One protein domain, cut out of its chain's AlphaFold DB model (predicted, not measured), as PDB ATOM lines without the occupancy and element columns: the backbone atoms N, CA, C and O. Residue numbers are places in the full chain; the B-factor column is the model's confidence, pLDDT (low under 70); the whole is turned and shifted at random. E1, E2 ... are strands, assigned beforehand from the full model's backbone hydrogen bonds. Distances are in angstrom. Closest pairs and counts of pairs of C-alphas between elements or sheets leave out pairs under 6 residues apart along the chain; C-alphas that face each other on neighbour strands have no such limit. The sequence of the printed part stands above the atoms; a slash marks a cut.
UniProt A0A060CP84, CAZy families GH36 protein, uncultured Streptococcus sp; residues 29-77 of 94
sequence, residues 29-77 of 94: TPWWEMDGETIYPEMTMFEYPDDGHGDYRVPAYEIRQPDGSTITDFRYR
ATOM      1  N   THR A  29      61.562 100.862  73.610       93.94
ATOM      2  CA  THR A  29      62.200 100.694  72.298       93.94
ATOM      3  C   THR A  29      63.578 101.367  72.364       93.94
ATOM      4  O   THR A  29      63.732 102.344  73.116       93.94
ATOM      5  N   PRO A  30      64.611 100.828  71.698       95.00
ATOM      6  CA  PRO A  30      65.914 101.473  71.650       95.00
ATOM      7  C   PRO A  30      65.825 102.822  70.933       95.00
ATOM      8  O   PRO A  30      64.938 103.088  70.122       95.00
ATOM      9  N   TRP A  31      66.775 103.686  71.252       94.81
ATOM     10  CA  TRP A  31      66.940 104.975  70.606       94.81
ATOM     11  C   TRP A  31      68.421 105.309  70.536       94.81
ATOM     12  O   TRP A  31      69.222 104.801  71.325       94.81
ATOM     13  N   TRP A  32      68.771 106.171  69.595       92.50
ATOM     14  CA  TRP A  32      70.109 106.730  69.471       92.50
ATOM     15  C   TRP A  32      70.039 108.210  69.112       92.50
ATOM     16  O   TRP A  32      68.977 108.743  68.792       92.50
ATOM     17  N   GLU A  33      71.180 108.878  69.225       90.94
ATOM     18  CA  GLU A  33      71.335 110.283  68.872       90.94
ATOM     19  C   GLU A  33      72.175 110.397  67.600       90.94
ATOM     20  O   GLU A  33      73.213 109.745  67.473       90.94
ATOM     21  N   MET A  34      71.727 111.221  66.657       84.69
ATOM     22  CA  MET A  34      72.467 111.551  65.441       84.69
ATOM     23  C   MET A  34      72.206 113.007  65.095       84.69
ATOM     24  O   MET A  34      71.056 113.431  65.042       84.69
ATOM     25  N   ASP A  35      73.276 113.773  64.891       86.25
ATOM     26  CA  ASP A  35      73.214 115.195  64.533       86.25
ATOM     27  C   ASP A  35      72.327 116.046  65.471       86.25
ATOM     28  O   ASP A  35      71.705 117.022  65.058       86.25
ATOM     29  N   GLY A  36      72.283 115.684  66.760       86.44
ATOM     30  CA  GLY A  36      71.473 116.357  67.780       86.44
ATOM     31  C   GLY A  36      69.987 115.976  67.773       86.44
ATOM     32  O   GLY A  36      69.209 116.556  68.532       86.44
ATOM     33  N   GLU A  37      69.577 115.006  66.953       85.94
ATOM     34  CA  GLU A  37      68.222 114.456  66.934       85.94
ATOM     35  C   GLU A  37      68.163 113.081  67.609       85.94
ATOM     36  O   GLU A  37      69.010 112.214  67.390       85.94
ATOM     37  N   THR A  38      67.124 112.857  68.420       91.94
ATOM     38  CA  THR A  38      66.814 111.530  68.966       91.94
ATOM     39  C   THR A  38      66.038 110.718  67.940       91.94
ATOM     40  O   THR A  38      64.921 111.083  67.568       91.94
ATOM     41  N   ILE A  39      66.599 109.588  67.524       92.12
ATOM     42  CA  ILE A  39      65.979 108.675  66.573       92.12
ATOM     43  C   ILE A  39      65.508 107.415  67.293       92.12
ATOM     44  O   ILE A  39      66.244 106.792  68.055       92.12
ATOM     45  N   TYR A  40      64.261 107.043  67.010       94.69
ATOM     46  CA  TYR A  40      63.638 105.789  67.419       94.69
ATOM     47  C   TYR A  40      63.510 104.911  66.168       94.69
ATOM     48  O   TYR A  40      62.609 105.163  65.362       94.69
ATOM     49  N   PRO A  41      64.404 103.934  65.948       93.81
ATOM     50  CA  PRO A  41      64.521 103.225  64.668       93.81
ATOM     51  C   PRO A  41      63.228 102.540  64.241       93.81
ATOM     52  O   PRO A  41      62.762 102.726  63.123       93.81
ATOM     53  N   GLU A  42      62.579 101.864  65.182       93.50
ATOM     54  CA  GLU A  42      61.304 101.172  64.984       93.50
ATOM     55  C   GLU A  42      60.151 102.115  64.572       93.50
ATOM     56  O   GLU A  42      59.201 101.702  63.907       93.50
ATOM     57  N   MET A  43      60.243 103.401  64.932       93.75
ATOM     58  CA  MET A  43      59.252 104.443  64.618       93.75
ATOM     59  C   MET A  43      59.642 105.294  63.407       93.75
ATOM     60  O   MET A  43      58.842 106.097  62.930       93.75
ATOM     61  N   THR A  44      60.871 105.148  62.925       93.12
ATOM     62  CA  THR A  44      61.404 105.918  61.803       93.12
ATOM     63  C   THR A  44      61.132 105.156  60.513       93.12
ATOM     64  O   THR A  44      61.207 103.927  60.479       93.12
ATOM     65  N   MET A  45      60.779 105.853  59.435       93.38
ATOM     66  CA  MET A  45      60.628 105.220  58.124       93.38
ATOM     67  C   MET A  45      61.987 105.232  57.427       93.38
ATOM     68  O   MET A  45      62.421 106.274  56.951       93.38
ATOM     69  N   PHE A  46      62.677 104.095  57.379       93.81
ATOM     70  CA  PHE A  46      63.933 103.975  56.637       93.81
ATOM     71  C   PHE A  46      63.676 103.514  55.205       93.81
ATOM     72  O   PHE A  46      62.843 102.645  54.970       93.81
ATOM     73  N   GLU A  47      64.416 104.081  54.252       95.62
ATOM     74  CA  GLU A  47      64.290 103.741  52.827       95.62
ATOM     75  C   GLU A  47      64.833 102.332  52.520       95.62
ATOM     76  O   GLU A  47      64.327 101.635  51.645       95.62
ATOM     77  N   TYR A  48      65.867 101.901  53.249       95.75
ATOM     78  CA  TYR A  48      66.501 100.592  53.077       95.75
ATOM     79  C   TYR A  48      67.045 100.087  54.431       95.75
ATOM     80  O   TYR A  48      68.234 100.263  54.707       95.75
ATOM     81  N   PRO A  49      66.168  99.579  55.324       94.25
ATOM     82  CA  PRO A  49      66.536  99.188  56.687       94.25
ATOM     83  C   PRO A  49      67.431  97.945  56.730       94.25
ATOM     84  O   PRO A  49      67.303  97.046  55.895       94.25
ATOM     85  N   ASP A  50      68.292  97.892  57.742       92.62
ATOM     86  CA  ASP A  50      69.228  96.806  58.025       92.62
ATOM     87  C   ASP A  50      68.923  96.106  59.357       92.62
ATOM     88  O   ASP A  50      67.959  96.442  60.044       92.62
ATOM     89  N   ASP A  51      69.735  95.100  59.692       90.44
ATOM     90  CA  ASP A  51      69.695  94.420  60.987       90.44
ATOM     91  C   ASP A  51      70.762  94.988  61.943       90.44
ATOM     92  O   ASP A  51      71.901  95.265  61.549       90.44
ATOM     93  N   GLY A  52      70.403  95.120  63.227       87.50
ATOM     94  CA  GLY A  52      71.350  95.428  64.306       87.50
ATOM     95  C   GLY A  52      71.338  96.850  64.882       87.50
ATOM     96  O   GLY A  52      72.133  97.126  65.779       87.50
ATOM     97  N   HIS A  53      70.438  97.736  64.446       87.94
ATOM     98  CA  HIS A  53      70.394  99.145  64.904       87.94
ATOM     99  C   HIS A  53      69.197  99.508  65.782       87.94
ATOM    100  O   HIS A  53      68.913 100.685  65.998       87.94
ATOM    101  N   GLY A  54      68.497  98.506  66.311       92.06
ATOM    102  CA  GLY A  54      67.326  98.711  67.166       92.06
ATOM    103  C   GLY A  54      66.008  98.873  66.408       92.06
ATOM    104  O   GLY A  54      64.993  99.209  67.013       92.06
ATOM    105  N   ASP A  55      66.010  98.629  65.101       93.69
ATOM    106  CA  ASP A  55      64.796  98.354  64.343       93.69
ATOM    107  C   ASP A  55      64.558  96.840  64.335       93.69
ATOM    108  O   ASP A  55      65.426  96.081  63.917       93.69
ATOM    109  N   TYR A  56      63.405  96.400  64.837       93.62
ATOM    110  CA  TYR A  56      63.040  94.978  64.919       93.62
ATOM    111  C   TYR A  56      62.051  94.548  63.830       93.62
ATOM    112  O   TYR A  56      61.522  93.434  63.864       93.62
ATOM    113  N   ARG A  57      61.750  95.436  62.878       94.44
ATOM    114  CA  ARG A  57      60.966  95.088  61.689       94.44
ATOM    115  C   ARG A  57      61.804  94.201  60.759       94.44
ATOM    116  O   ARG A  57      63.005  94.037  60.941       94.44
ATOM    117  N   VAL A  58      61.160  93.608  59.753       95.12
ATOM    118  CA  VAL A  58      61.869  92.799  58.750       95.12
ATOM    119  C   VAL A  58      62.817  93.712  57.954       95.12
ATOM    120  O   VAL A  58      62.327  94.683  57.368       95.12
ATOM    121  N   PRO A  59      64.133  93.431  57.916       95.31
ATOM    122  CA  PRO A  59      65.087  94.282  57.218       95.31
ATOM    123  C   PRO A  59      64.954  94.122  55.700       95.31
ATOM    124  O   PRO A  59      64.462  93.108  55.199       95.31
ATOM    125  N   ALA A  60      65.430  95.110  54.945       96.19
ATOM    126  CA  ALA A  60      65.496  95.016  53.487       96.19
ATOM    127  C   ALA A  60      66.634  94.094  53.019       96.19
ATOM    128  O   ALA A  60      66.578  93.550  51.917       96.19
ATOM    129  N   TYR A  61      67.665  93.919  53.849       95.19
ATOM    130  CA  TYR A  61      68.813  93.068  53.563       95.19
ATOM    131  C   TYR A  61      69.456  92.529  54.847       95.19
ATOM    132  O   TYR A  61      69.331  93.117  55.916       95.19
ATOM    133  N   GLU A  62      70.202  91.433  54.718       95.50
ATOM    134  CA  GLU A  62      71.072  90.892  55.765       95.50
ATOM    135  C   GLU A  62      72.393  90.461  55.114       95.50
ATOM    136  O   GLU A  62      72.390  89.785  54.083       95.50
ATOM    137  N   ILE A  63      73.533  90.859  55.691       95.19
ATOM    138  CA  ILE A  63      74.859  90.450  55.208       95.19
ATOM    139  C   ILE A  63      75.588  89.715  56.329       95.19
ATOM    140  O   ILE A  63      75.971  90.311  57.334       95.19
ATOM    141  N   ARG A  64      75.843  88.418  56.126       96.69
ATOM    142  CA  ARG A  64      76.645  87.610  57.047       96.69
ATOM    143  C   ARG A  64      78.136  87.849  56.819       96.69
ATOM    144  O   ARG A  64      78.671  87.543  55.755       96.69
ATOM    145  N   GLN A  65      78.804  88.366  57.838       96.50
ATOM    146  CA  GLN A  65      80.247  88.594  57.862       96.50
ATOM    147  C   GLN A  65      81.014  87.308  58.221       96.50
ATOM    148  O   GLN A  65      80.426  86.381  58.787       96.50
ATOM    149  N   PRO A  66      82.331  87.226  57.929       98.12
ATOM    150  CA  PRO A  66      83.141  86.044  58.246       98.12
ATOM    151  C   PRO A  66      83.195  85.681  59.736       98.12
ATOM    152  O   PRO A  66      83.404  84.519  60.072       98.12
ATOM    153  N   ASP A  67      83.010  86.658  60.626       97.19
ATOM    154  CA  ASP A  67      82.950  86.468  62.081       97.19
ATOM    155  C   ASP A  67      81.571  86.002  62.579       97.19
ATOM    156  O   ASP A  67      81.377  85.760  63.770       97.19
ATOM    157  N   GLY A  68      80.609  85.855  61.668       96.94
ATOM    158  CA  GLY A  68      79.242  85.479  61.977       96.94
ATOM    159  C   GLY A  68      78.320  86.656  62.295       96.94
ATOM    160  O   GLY A  68      77.135  86.411  62.500       96.94
ATOM    161  N   SER A  69      78.789  87.903  62.308       95.62
ATOM    162  CA  SER A  69      77.938  89.079  62.517       95.62
ATOM    163  C   SER A  69      76.996  89.320  61.331       95.62
ATOM    164  O   SER A  69      77.342  89.050  60.176       95.62
ATOM    165  N   THR A  70      75.802  89.844  61.608       95.38
ATOM    166  CA  THR A  70      74.840  90.352  60.607       95.38
ATOM    167  C   THR A  70      74.716  91.871  60.619       95.38
ATOM    168  O   THR A  70      74.083  92.435  59.733       95.38
ATOM    169  N   ILE A  71      75.350  92.535  61.590       94.69
ATOM    170  CA  ILE A  71      75.230  93.978  61.792       94.69
ATOM    171  C   ILE A  71      75.932  94.715  60.652       94.69
ATOM    172  O   ILE A  71      77.112  94.479  60.392       94.69
ATOM    173  N   THR A  72      75.240  95.656  60.017       93.00
ATOM    174  CA  THR A  72      75.810  96.547  58.990       93.00
ATOM    175  C   THR A  72      75.480  97.996  59.303       93.00
ATOM    176  O   THR A  72      74.455  98.218  59.907       93.00
ATOM    177  N   ASP A  73      76.285  98.979  58.891       91.25
ATOM    178  CA  ASP A  73      75.973 100.415  59.049       91.25
ATOM    179  C   ASP A  73      76.166 101.136  57.708       91.25
ATOM    180  O   ASP A  73      77.253 101.631  57.384       91.25
ATOM    181  N   PHE A  74      75.125 101.143  56.873       92.00
ATOM    182  CA  PHE A  74      75.186 101.839  55.590       92.00
ATOM    183  C   PHE A  74      75.077 103.351  55.774       92.00
ATOM    184  O   PHE A  74      74.057 103.912  56.194       92.00
ATOM    185  N   ARG A  75      76.145 104.036  55.363       91.69
ATOM    186  CA  ARG A  75      76.244 105.492  55.396       91.69
ATOM    187  C   ARG A  75      76.069 106.065  54.010       91.69
ATOM    188  O   ARG A  75      76.619 105.562  53.030       91.69
ATOM    189  N   TYR A  76      75.304 107.147  53.948       93.06
ATOM    190  CA  TYR A  76      75.137 107.886  52.715       93.06
ATOM    191  C   TYR A  76      76.505 108.347  52.195       93.06
ATOM    192  O   TYR A  76      77.282 108.965  52.922       93.06
ATOM    193  N   ARG A  77      76.794 108.024  50.933       95.94
ATOM    194  CA  ARG A  77      78.055 108.376  50.268       95.94
ATOM    195  C   ARG A  77      77.887 109.510  49.258       95.94
ATOM    196  O   ARG A  77      78.804 110.305  49.085       95.94
TER     197      ARG A  77
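AT A GLANCE: This is residues 29 to 77 of the 94 residues of the protein "CAZy families GH36 protein" of uncultured Streptococcus sp (UniProt A0A060CP84). This domain has little regular structure: a small hairpin of two strands, E1 and E2, at one end, then a long winding stretch, residues 40 to 77, that turns back near Pro 66 at the other end. Residues 33 to 38 of the hairpin stick out. The printed part has 49 residues, with no named helix and two named strands, E1 then E2, in one antiparallel sheet; the class is all strand, with 6 residues in named elements. It is only just compact, close to loose, with a radius of gyration of the C-alphas of 11.5 A and spans of 34 by 24 by 19 A.

IN THESE COORDINATES: E1, residues 32 to 34, begins at C-alpha 32 (70.109, 106.730, 69.471) and is 6.7 A long. E2, residues 37 to 39, is 6.2 A long and ends at C-alpha 39 (65.979, 108.675, 66.573).

HOW THE PARTS SIT: E1 and E2 form a hairpin with a tight link, their directions at 140 degrees. C-alphas 33 and 38 face each other at 4.7 A. N 39 and O 32, 2.8 A apart, are within hydrogen-bond range.

THE WHOLE: The C-alphas farthest apart, of Gly 36 and Pro 66, are 33.9 A apart. The printed part has no cut, and no printed residue is under 70 in pLDDT.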